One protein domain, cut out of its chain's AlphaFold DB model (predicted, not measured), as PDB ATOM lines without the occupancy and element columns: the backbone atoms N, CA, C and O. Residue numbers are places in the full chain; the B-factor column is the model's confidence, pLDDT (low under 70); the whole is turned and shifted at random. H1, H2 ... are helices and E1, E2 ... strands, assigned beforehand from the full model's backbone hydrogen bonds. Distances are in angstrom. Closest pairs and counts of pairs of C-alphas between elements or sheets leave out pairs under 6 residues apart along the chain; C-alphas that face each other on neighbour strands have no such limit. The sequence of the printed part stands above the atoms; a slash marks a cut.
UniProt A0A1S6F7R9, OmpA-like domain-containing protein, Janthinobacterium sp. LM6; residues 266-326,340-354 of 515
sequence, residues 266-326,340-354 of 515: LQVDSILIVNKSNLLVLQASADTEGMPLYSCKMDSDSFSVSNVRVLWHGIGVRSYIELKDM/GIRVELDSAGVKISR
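This is residues 266 to 326 and 340 to 354 of the 515 residues of the protein "OmpA-like domain-containing protein" of Janthinobacterium sp. LM6 (UniProt A0A1S6F7R9). One strongly twisted sheet of six strands bends sharply along its long strand E3, and the single helix H1 packs over one face of it, chiefly on E5. The first part of E3 holds E2 beside it, its last part holds E4 with E5 beyond, and E1, with E6 beyond, runs along the other side of E3. The printed part has 76 residues, with one named helix and six named strands, which follow each other along the chain as E1, H1, E2, E3, E4, E5 and E6; the sheet is branched, with the antiparallel neighbour pairs E1 and E3, E1 and E6, E2 and E3, E3 and E4, and E4 and E5, and the class is mixed, helices and strands. The whole is compact and rounded, with a radius of gyration of the C-alphas of 11.0 A and spans of 30 by 27 by 20 A.

E3, residues 302 to 312, is the longest strand by residues, 19.9 A from first to last C-alpha, and bends by 99 degrees at residue 307. E1, residues 268 to 275, spans 19.1 A, bends by 60 degrees at residue 271 and begins with C-alpha 268 at (-39.640, 15.269, -33.801). E2 is residues 295 to 297, E4 residues 318 to 323, 15.9 A long, and E5 residues 341 to 346, 16.4 A long. E6, residues 350 to 353, ends with C-alpha 353 at (-33.464, 8.519, -37.246). H1, residues 276 to 288, measures 18.2 A and begins with C-alpha 276 at (-43.260, -3.133, -44.835).

E3 has three neighbours: E1 on one side, beside residues 302 to 310, and on the other side E2, beside 303 to 305, and E4, beside 308 to 312. N 305 and O 272 of E3 and E1 are 2.7 A apart, within hydrogen-bond range. E2, E3 and E4 form a meander, each strand the antiparallel neighbour of the one before, with hairpins E2 and E3, and E3 and E4. In these, N 296 and O 304 are 2.8 A apart, and N 309 and O 322 2.8 A. The edge strand E5 is antiparallel to E4 at 151 degrees, with N 343 and O 321 2.8 A apart. The edge strand E6 is beside E1, with N 351 and O 273 2.8 A apart. H1 is on the sheet at a height of 7.7 A, over E4 and slantwise to it at 40 degrees on the local plane; E1 and E6 only just fall short of lying under it, with 2 of its C-alphas each. Its closest C-alphas to E5 are those of Asn 278 and Leu 345, 5.9 A apart. In H1 every O i to N i+4 pair is within hydrogen-bond range. E2 and E5 are apart.

The C-alphas farthest apart, those of Gly 290 and Ile 315, are 29.9 A from each other. Residues 327 to 339 are not printed, and C-alphas 326 and 340 are 10.1 A apart across this cut, which falls in the link from E4 to E5. Of the links that are printed whole, H1 to E2 is short and the others are tight. The mean pLDDT of the printed part is 92.4, and no printed residue is under 70.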
ATOM      1  N   LEU A 266     -40.161  13.102 -27.917       87.38
ATOM      2  CA  LEU A 266     -41.438  12.472 -28.265       87.38
ATOM      3  C   LEU A 266     -41.988  13.012 -29.580       87.38
ATOM      4  O   LEU A 266     -42.509  12.245 -30.389       87.38
ATOM      5  N   GLN A 267     -41.831  14.320 -29.789       89.25
ATOM      6  CA  GLN A 267     -42.231  14.990 -31.013       89.25
ATOM      7  C   GLN A 267     -40.998  15.421 -31.797       89.25
ATOM      8  O   GLN A 267     -40.192  16.212 -31.319       89.25
ATOM      9  N   VAL A 268     -40.817  14.910 -33.008       90.12
ATOM     10  CA  VAL A 268     -39.640  15.269 -33.801       90.12
ATOM     11  C   VAL A 268     -39.937  15.215 -35.290       90.12
ATOM     12  O   VAL A 268     -40.485  14.241 -35.812       90.12
ATOM     13  N   ASP A 269     -39.545  16.279 -35.983       88.62
ATOM     14  CA  ASP A 269     -39.457  16.284 -37.436       88.62
ATOM     15  C   ASP A 269     -38.235  15.444 -37.820       88.62
ATOM     16  O   ASP A 269     -37.095  15.809 -37.524       88.62
ATOM     17  N   SER A 270     -38.466  14.266 -38.394       89.50
ATOM     18  CA  SER A 270     -37.410  13.269 -38.583       89.50
ATOM     19  C   SER A 270     -37.668  12.384 -39.794       89.50
ATOM     20  O   SER A 270     -38.732  12.420 -40.409       89.50
ATOM     21  N   ILE A 271     -36.658  11.588 -40.134       90.06
ATOM     22  CA  ILE A 271     -36.811  10.470 -41.053       90.06
ATOM     23  C   ILE A 271     -37.259   9.258 -40.241       90.06
ATOM     24  O   ILE A 271     -36.644   8.903 -39.228       90.06
ATOM     25  N   LEU A 272     -38.312   8.615 -40.721       94.62
ATOM     26  CA  LEU A 272     -38.884   7.430 -40.113       94.62
ATOM     27  C   LEU A 272     -38.395   6.190 -40.841       94.62
ATOM     28  O   LEU A 272     -38.545   6.087 -42.049       94.62
ATOM     29  N   ILE A 273     -37.842   5.231 -40.118       94.81
ATOM     30  CA  ILE A 273     -37.536   3.916 -40.669       94.81
ATOM     31  C   ILE A 273     -38.675   2.991 -40.262       94.81
ATOM     32  O   ILE A 273     -38.856   2.711 -39.077       94.81
ATOM     33  N   VAL A 274     -39.455   2.535 -41.234       96.81
ATOM     34  CA  VAL A 274     -40.617   1.670 -41.019       96.81
ATOM     35  C   VAL A 274     -40.426   0.309 -41.657       96.81
ATOM     36  O   VAL A 274     -39.715   0.169 -42.650       96.81
ATOM     37  N   ASN A 275     -41.085  -0.701 -41.103       96.12
ATOM     38  CA  ASN A 275     -41.219  -1.987 -41.771       96.12
ATOM     39  C   ASN A 275     -42.258  -1.935 -42.913       96.12
ATOM     40  O   ASN A 275     -43.029  -0.980 -43.051       96.12
ATOM     41  N   LYS A 276     -42.309  -2.999 -43.721       94.62
ATOM     42  CA  LYS A 276     -43.260  -3.133 -44.835       94.62
ATOM     43  C   LYS A 276     -44.727  -2.954 -44.426       94.62
ATOM     44  O   LYS A 276     -45.474  -2.311 -45.156       94.62
ATOM     45  N   SER A 277     -45.155  -3.500 -43.283       96.44
ATOM     46  CA  SER A 277     -46.557  -3.397 -42.848       96.44
ATOM     47  C   SER A 277     -46.951  -1.956 -42.530       96.44
ATOM     48  O   SER A 277     -47.979  -1.491 -43.010       96.44
ATOM     49  N   ASN A 278     -46.112  -1.222 -41.794       97.69
ATOM     50  CA  ASN A 278     -46.354   0.185 -41.479       97.69
ATOM     51  C   ASN A 278     -46.263   1.079 -42.722       97.69
ATOM     52  O   ASN A 278     -47.037   2.026 -42.843       97.69
ATOM     53  N   LEU A 279     -45.373   0.767 -43.673       96.44
ATOM     54  CA  LEU A 279     -45.328   1.482 -44.951       96.44
ATOM     55  C   LEU A 279     -46.654   1.366 -45.708       96.44
ATOM     56  O   LEU A 279     -47.133   2.367 -46.228       96.44
ATOM     57  N   LEU A 280     -47.254   0.172 -45.764       95.75
ATOM     58  CA  LEU A 280     -48.533  -0.029 -46.452       95.75
ATOM     59  C   LEU A 280     -49.657   0.803 -45.823       95.75
ATOM     60  O   LEU A 280     -50.478   1.345 -46.554       95.75
ATOM     61  N   VAL A 281     -49.665   0.946 -44.492       97.81
ATOM     62  CA  VAL A 281     -50.619   1.817 -43.787       97.81
ATOM     63  C   VAL A 281     -50.389   3.280 -44.168       97.81
ATOM     64  O   VAL A 281     -51.325   3.948 -44.596       97.81
ATOM     65  N   LEU A 282     -49.142   3.761 -44.093       97.00
ATOM     66  CA  LEU A 282     -48.795   5.129 -44.492       97.00
ATOM     67  C   LEU A 282     -49.165   5.415 -45.949       97.00
ATOM     68  O   LEU A 282     -49.694   6.480 -46.248       97.00
ATOM     69  N   GLN A 283     -48.901   4.467 -46.847       95.38
ATOM     70  CA  GLN A 283     -49.207   4.604 -48.262       95.38
ATOM     71  C   GLN A 283     -50.715   4.623 -48.508       95.38
ATOM     72  O   GLN A 283     -51.182   5.499 -49.220       95.38
ATOM     73  N   ALA A 284     -51.482   3.727 -47.883       96.25
ATOM     74  CA  ALA A 284     -52.937   3.729 -48.006       96.25
ATOM     75  C   ALA A 284     -53.549   5.049 -47.502       96.25
ATOM     76  O   ALA A 284     -54.435   5.603 -48.154       96.25
ATOM     77  N   SER A 285     -53.054   5.581 -46.379       96.31
ATOM     78  CA  SER A 285     -53.488   6.882 -45.854       96.31
ATOM     79  C   SER A 285     -53.118   8.035 -46.790       96.31
ATOM     80  O   SER A 285     -53.958   8.887 -47.060       96.31
ATOM     81  N   ALA A 286     -51.893   8.049 -47.316       94.19
ATOM     82  CA  ALA A 286     -51.436   9.075 -48.248       94.19
ATOM     83  C   ALA A 286     -52.224   9.044 -49.571       94.19
ATOM     84  O   ALA A 286     -52.696  10.085 -50.024       94.19
ATOM     85  N   ASP A 287     -52.436   7.854 -50.142       92.19
ATOM     86  CA  ASP A 287     -53.177   7.653 -51.392       92.19
ATOM     87  C   ASP A 287     -54.660   8.060 -51.242       92.19
ATOM     88  O   ASP A 287     -55.228   8.646 -52.162       92.19
ATOM     89  N   THR A 288     -55.275   7.818 -50.073       95.19
ATOM     90  CA  THR A 288     -56.674   8.207 -49.776       95.19
ATOM     91  C   THR A 288     -56.877   9.724 -49.819       95.19
ATOM     92  O   THR A 288     -57.900  10.201 -50.304       95.19
ATOM     93  N   GLU A 289     -55.889  10.481 -49.351       93.12
ATOM     94  CA  GLU A 289     -55.921  11.947 -49.279       93.12
ATOM     95  C   GLU A 289     -55.205  12.608 -50.473       93.12
ATOM     96  O   GLU A 289     -55.051  13.828 -50.528       93.12
ATOM     97  N   GLY A 290     -54.736  11.806 -51.438       89.38
ATOM     98  CA  GLY A 290     -54.027  12.284 -52.625       89.38
ATOM     99  C   GLY A 290     -52.674  12.942 -52.332       89.38
ATOM    100  O   GLY A 290     -52.221  13.771 -53.123       89.38
ATOM    101  N   MET A 291     -52.025  12.602 -51.214       88.19
ATOM    102  CA  MET A 291     -50.711  13.137 -50.854       88.19
ATOM    103  C   MET A 291     -49.580  12.210 -51.324       88.19
ATOM    104  O   MET A 291     -49.647  10.998 -51.119       88.19
ATOM    105  N   PRO A 292     -48.494  12.746 -51.908       86.12
ATOM    106  CA  PRO A 292     -47.343  11.931 -52.272       86.12
ATOM    107  C   PRO A 292     -46.590  11.461 -51.019       86.12
ATOM    108  O   PRO A 292     -46.138  12.265 -50.204       86.12
ATOM    109  N   LEU A 293     -46.403  10.145 -50.883       91.44
ATOM    110  CA  LEU A 293     -45.536   9.574 -49.852       91.44
ATOM    111  C   LEU A 293     -44.088   9.510 -50.349       91.44
ATOM    112  O   LEU A 293     -43.777   8.802 -51.310       91.44
ATOM    113  N   TYR A 294     -43.192  10.206 -49.656       90.50
ATOM    114  CA  TYR A 294     -41.760  10.186 -49.938       90.50
ATOM    115  C   TYR A 294     -41.096   9.067 -49.143       90.50
ATOM    116  O   TYR A 294     -40.774   9.232 -47.966       90.50
ATOM    117  N   SER A 295     -40.935   7.912 -49.781       92.44
ATOM    118  CA  SER A 295     -40.295   6.746 -49.183       92.44
ATOM    119  C   SER A 295     -39.196   6.186 -50.074       92.44
ATOM    120  O   SER A 295     -39.346   6.174 -51.295       92.44
ATOM    121  N   CYS A 296     -38.148   5.644 -49.461       89.56
ATOM    122  CA  CYS A 296     -37.084   4.910 -50.131       89.56
ATOM    123  C   CYS A 296     -36.817   3.584 -49.437       89.56
ATOM    124  O   CYS A 296     -36.670   3.526 -48.210       89.56
ATOM    125  N   LYS A 297     -36.678   2.523 -50.228       87.88
ATOM    126  CA  LYS A 297     -36.316   1.205 -49.706       87.88
ATOM    127  C   LYS A 297     -34.887   1.206 -49.159       87.88
ATOM    128  O   LYS A 297     -33.948   1.514 -49.897       87.88
ATOM    129  N   MET A 298     -34.702   0.872 -47.881       83.56
ATOM    130  CA  MET A 298     -33.387   0.711 -47.246       83.56
ATOM    131  C   MET A 298     -32.867  -0.709 -47.452       83.56
ATOM    132  O   MET A 298     -32.039  -0.897 -48.342       83.56
ATOM    133  N   ASP A 299     -33.409  -1.677 -46.715       79.88
ATOM    134  CA  ASP A 299     -33.093  -3.106 -46.837       79.88
ATOM    135  C   ASP A 299     -34.301  -3.875 -47.410       79.88
ATOM    136  O   ASP A 299     -35.235  -3.265 -47.936       79.88
ATOM    137  N   SER A 300     -34.317  -5.214 -47.331       74.88
ATOM    138  CA  SER A 300     -35.420  -6.037 -47.866       74.88
ATOM    139  C   SER A 300     -36.793  -5.628 -47.321       74.88
ATOM    140  O   SER A 300     -37.749  -5.552 -48.093       74.88
ATOM    141  N   ASP A 301     -36.867  -5.298 -46.025       87.00
ATOM    142  CA  ASP A 301     -38.126  -5.058 -45.304       87.00
ATOM    143  C   ASP A 301     -38.209  -3.702 -44.590       87.00
ATOM    144  O   ASP A 301     -39.188  -3.446 -43.885       87.00
ATOM    145  N   SER A 302     -37.202  -2.838 -44.752       91.12
ATOM    146  CA  SER A 302     -37.126  -1.526 -44.102       91.12
ATOM    147  C   SER A 302     -37.206  -0.389 -45.121       91.12
ATOM    148  O   SER A 302     -36.605  -0.430 -46.196       91.12
ATOM    149  N   PHE A 303     -37.944   0.658 -44.771       93.50
ATOM    150  CA  PHE A 303     -38.197   1.805 -45.631       93.50
ATOM    151  C   PHE A 303     -37.953   3.086 -44.860       93.50
ATOM    152  O   PHE A 303     -38.462   3.264 -43.759       93.50
ATOM    153  N   SER A 304     -37.183   3.983 -45.456       93.00
ATOM    154  CA  SER A 304     -37.019   5.346 -44.978       93.00
ATOM    155  C   SER A 304     -38.169   6.184 -45.522       93.00
ATOM    156  O   SER A 304     -38.326   6.259 -46.736       93.00
ATOM    157  N   VAL A 305     -38.971   6.792 -44.655       94.31
ATOM    158  CA  VAL A 305     -40.059   7.708 -45.003       94.31
ATOM    159  C   VAL A 305     -39.684   9.101 -44.516       94.31
ATOM    160  O   VAL A 305     -39.387   9.316 -43.338       94.31
ATOM    161  N   SER A 306     -39.676  10.046 -45.445       91.44
ATOM    162  CA  SER A 306     -39.336  11.445 -45.207       91.44
ATOM    163  C   SER A 306     -40.593  12.310 -45.096       91.44
ATOM    164  O   SER A 306     -41.697  11.872 -45.408       91.44
ATOM    165  N   ASN A 307     -40.410  13.572 -44.695       88.12
ATOM    166  CA  ASN A 307     -41.482  14.572 -44.579       88.12
ATOM    167  C   ASN A 307     -42.576  14.166 -43.593       88.12
ATOM    168  O   ASN A 307     -43.758  14.447 -43.779       88.12
ATOM    169  N   VAL A 308     -42.154  13.524 -42.510       92.62
ATOM    170  CA  VAL A 308     -43.037  13.152 -41.420       92.62
ATOM    171  C   VAL A 308     -42.676  13.921 -40.163       92.62
ATOM    172  O   VAL A 308     -41.508  14.216 -39.887       92.62
ATOM    173  N   ARG A 309     -43.696  14.249 -39.383       93.31
ATOM    174  CA  ARG A 309     -43.552  14.676 -38.001       93.31
ATOM    175  C   ARG A 309     -44.007  13.540 -37.122       93.31
ATOM    176  O   ARG A 309     -45.171  13.156 -37.138       93.31
ATOM    177  N   VAL A 310     -43.096  13.021 -36.321       94.38
ATOM    178  CA  VAL A 310     -43.490  12.123 -35.244       94.38
ATOM    179  C   VAL A 310     -44.167  12.980 -34.186       94.38
ATOM    180  O   VAL A 310     -43.555  13.931 -33.709       94.38
ATOM    181  N   LEU A 311     -45.424  12.683 -33.863       93.12
ATOM    182  CA  LEU A 311     -46.160  13.317 -32.766       93.12
ATOM    183  C   LEU A 311     -46.009  12.508 -31.474       93.12
ATOM    184  O   LEU A 311     -45.981  13.077 -30.387       93.12
ATOM    185  N   TRP A 312     -45.901  11.182 -31.604       93.94
ATOM    186  CA  TRP A 312     -45.724  10.258 -30.494       93.94
ATOM    187  C   TRP A 312     -44.966   9.000 -30.926       93.94
ATOM    188  O   TRP A 312     -45.362   8.340 -31.889       93.94
ATOM    189  N   HIS A 313     -43.910   8.619 -30.204       94.56
ATOM    190  CA  HIS A 313     -43.194   7.357 -30.415       94.56
ATOM    191  C   HIS A 313     -42.391   6.947 -29.176       94.56
ATOM    192  O   HIS A 313     -41.954   7.794 -28.398       94.56
ATOM    193  N   GLY A 314     -42.151   5.643 -29.030       90.50
ATOM    194  CA  GLY A 314     -41.309   5.066 -27.980       90.50
ATOM    195  C   GLY A 314     -42.040   4.729 -26.681       90.50
ATOM    196  O   GLY A 314     -41.447   4.078 -25.830       90.50
ATOM    197  N   ILE A 315     -43.308   5.125 -26.545       92.12
ATOM    198  CA  ILE A 315     -44.150   4.848 -25.375       92.12
ATOM    199  C   ILE A 315     -45.435   4.154 -25.813       92.12
ATOM    200  O   ILE A 315     -46.205   4.710 -26.603       92.12
ATOM    201  N   GLY A 316     -45.693   2.977 -25.243       94.06
ATOM    202  CA  GLY A 316     -46.797   2.114 -25.644       94.06
ATOM    203  C   GLY A 316     -46.573   1.419 -26.991       94.06
ATOM    204  O   GLY A 316     -45.519   1.522 -27.624       94.06
ATOM    205  N   VAL A 317     -47.594   0.696 -27.452       96.56
ATOM    206  CA  VAL A 317     -47.501  -0.166 -28.651       96.56
ATOM    207  C   VAL A 317     -47.819   0.558 -29.963       96.56
ATOM    208  O   VAL A 317     -47.659  -0.013 -31.036       96.56
ATOM    209  N   ARG A 318     -48.258   1.820 -29.894       96.94
ATOM    210  CA  ARG A 318     -48.648   2.623 -31.061       96.94
ATOM    211  C   ARG A 318     -47.797   3.879 -31.186       96.94
ATOM    212  O   ARG A 318     -47.544   4.566 -30.198       96.94
ATOM    213  N   SER A 319     -47.403   4.185 -32.412       96.75
ATOM    214  CA  SER A 319     -46.763   5.440 -32.795       96.75
ATOM    215  C   SER A 319     -47.766   6.305 -33.543       96.75
ATOM    216  O   SER A 319     -48.564   5.787 -34.320       96.75
ATOM    217  N   TYR A 320     -47.722   7.613 -33.320       96.94
ATOM    218  CA  TYR A 320     -48.618   8.569 -33.959       96.94
ATOM    219  C   TYR A 320     -47.809   9.579 -34.756       96.94
ATOM    220  O   TYR A 320     -46.907  10.237 -34.226       96.94
ATOM    221  N   ILE A 321     -48.087   9.654 -36.053       96.62
ATOM    222  CA  ILE A 321     -47.226  10.337 -37.017       96.62
ATOM    223  C   ILE A 321     -48.086  11.196 -37.931       96.62
ATOM    224  O   ILE A 321     -49.143  10.768 -38.373       96.62
ATOM    225  N   GLU A 322     -47.626  12.403 -38.221       95.50
ATOM    226  CA  GLU A 322     -48.234  13.331 -39.165       95.50
ATOM    227  C   GLU A 322     -47.413  13.355 -40.464       95.50
ATOM    228  O   GLU A 322     -46.224  13.685 -40.453       95.50
ATOM    229  N   LEU A 323     -48.036  13.010 -41.590       94.25
ATOM    230  CA  LEU A 323     -47.479  13.189 -42.929       94.25
ATOM    231  C   LEU A 323     -47.634  14.655 -43.345       94.25
ATOM    232  O   LEU A 323     -48.751  15.175 -43.370       94.25
ATOM    233  N   LYS A 324     -46.527  15.325 -43.680       90.75
ATOM    234  CA  LYS A 324     -46.545  16.719 -44.135       90.75
ATOM    235  C   LYS A 324     -46.660  16.806 -45.650       90.75
ATOM    236  O   LYS A 324     -45.950  16.114 -46.376       90.75
ATOM    237  N   ASP A 325     -47.474  17.747 -46.106       85.94
ATOM    238  CA  ASP A 325     -47.499  18.170 -47.500       85.94
ATOM    239  C   ASP A 325     -46.309  19.106 -47.784       85.94
ATOM    240  O   ASP A 325     -46.197  20.189 -47.205       85.94
ATOM    241  N   MET A 326     -45.394  18.671 -48.653       73.06
ATOM    242  CA  MET A 326     -44.229  19.462 -49.070       73.06
ATOM    243  C   MET A 326     -44.563  20.500 -50.135       73.06
ATOM    244  O   MET A 326     -43.898  21.536 -50.213       73.06
ATOM    245  N   GLY A 340     -51.613  18.129 -41.438       89.31
ATOM    246  CA  GLY A 340     -51.127  16.936 -42.125       89.31
ATOM    247  C   GLY A 340     -52.005  15.717 -41.835       89.31
ATOM    248  O   GLY A 340     -52.815  15.713 -40.904       89.31
ATOM    249  N   ILE A 341     -51.817  14.644 -42.606       94.56
ATOM    250  CA  ILE A 341     -52.531  13.383 -42.357       94.56
ATOM    251  C   ILE A 341     -51.915  12.722 -41.137       94.56
ATOM    252  O   ILE A 341     -50.730  12.387 -41.143       94.56
ATOM    253  N   ARG A 342     -52.721  12.489 -40.106       95.81
ATOM    254  CA  ARG A 342     -52.271  11.791 -38.904       95.81
ATOM    255  C   ARG A 342     -52.573  10.300 -39.021       95.81
ATOM    256  O   ARG A 342     -53.710   9.915 -39.272       95.81
ATOM    257  N   VAL A 343     -51.555   9.468 -38.832       97.06
ATOM    258  CA  VAL A 343     -51.608   8.016 -39.016       97.06
ATOM    259  C   VAL A 343     -51.066   7.319 -37.770       97.06
ATOM    260  O   VAL A 343     -50.015   7.686 -37.237       97.06
ATOM    261  N   GLU A 344     -51.792   6.303 -37.307       97.81
ATOM    262  CA  GLU A 344     -51.335   5.393 -36.258       97.81
ATOM    263  C   GLU A 344     -50.553   4.226 -36.870       97.81
ATOM    264  O   GLU A 344     -51.016   3.593 -37.816       97.81
ATOM    265  N   LEU A 345     -49.386   3.920 -36.305       97.75
ATOM    266  CA  LEU A 345     -48.524   2.810 -36.711       97.75
ATOM    267  C   LEU A 345     -48.195   1.906 -35.523       97.75
ATOM    268  O   LEU A 345     -48.233   2.339 -34.372       97.75
ATOM    269  N   ASP A 346     -47.795   0.668 -35.803       97.69
ATOM    270  CA  ASP A 346     -47.228  -0.221 -34.786       97.69
ATOM    271  C   ASP A 346     -45.822   0.260 -34.401       97.69
ATOM    272  O   ASP A 346     -44.915   0.279 -35.239       97.69
ATOM    273  N   SER A 347     -45.629   0.615 -33.126       96.44
ATOM    274  CA  SER A 347     -44.350   1.108 -32.602       96.44
ATOM    275  C   SER A 347     -43.195   0.128 -32.791       96.44
ATOM    276  O   SER A 347     -42.066   0.576 -32.980       96.44
ATOM    277  N   ALA A 348     -43.440  -1.186 -32.766       96.50
ATOM    278  CA  ALA A 348     -42.378  -2.185 -32.913       96.50
ATOM    279  C   ALA A 348     -41.738  -2.153 -34.313       96.50
ATOM    280  O   ALA A 348     -40.554  -2.450 -34.480       96.50
ATOM    281  N   GLY A 349     -42.523  -1.761 -35.319       96.38
ATOM    282  CA  GLY A 349     -42.096  -1.626 -36.707       96.38
ATOM    283  C   GLY A 349     -41.630  -0.223 -37.084       96.38
ATOM    284  O   GLY A 349     -41.516   0.050 -38.278       96.38
ATOM    285  N   VAL A 350     -41.424   0.673 -36.116       96.69
ATOM    286  CA  VAL A 350     -41.027   2.068 -36.337       96.69
ATOM    287  C   VAL A 350     -39.714   2.354 -35.617       96.69
ATOM    288  O   VAL A 350     -39.543   2.026 -34.447       96.69
ATOM    289  N   LYS A 351     -38.782   3.015 -36.300       95.44
ATOM    290  CA  LYS A 351     -37.563   3.573 -35.710       95.44
ATOM    291  C   LYS A 351     -37.391   5.014 -36.168       95.44
ATOM    292  O   LYS A 351     -37.642   5.339 -37.325       95.44
ATOM    293  N   ILE A 352     -36.921   5.875 -35.272       93.56
ATOM    294  CA  ILE A 352     -36.658   7.284 -35.577       93.56
ATOM    295  C   ILE A 352     -35.170   7.484 -35.831       93.56
ATOM    296  O   ILE A 352     -34.346   7.175 -34.970       93.56
ATOM    297  N   SER A 353     -34.828   8.067 -36.977       90.00
ATOM    298  CA  SER A 353     -33.464   8.519 -37.246       90.00
ATOM    299  C   SER A 353     -33.266   9.943 -36.715       90.00
ATOM    300  O   SER A 353     -33.697  10.922 -37.326       90.00
ATOM    301  N   ARG A 354     -32.632  10.060 -35.539       80.75
ATOM    302  CA  ARG A 354     -32.264  11.331 -34.890       80.75
ATOM    303  C   ARG A 354     -30.807  11.657 -35.234       80.75
ATOM    304  O   ARG A 354     -29.915  11.288 -34.482       80.75
TER     305      ARG A 354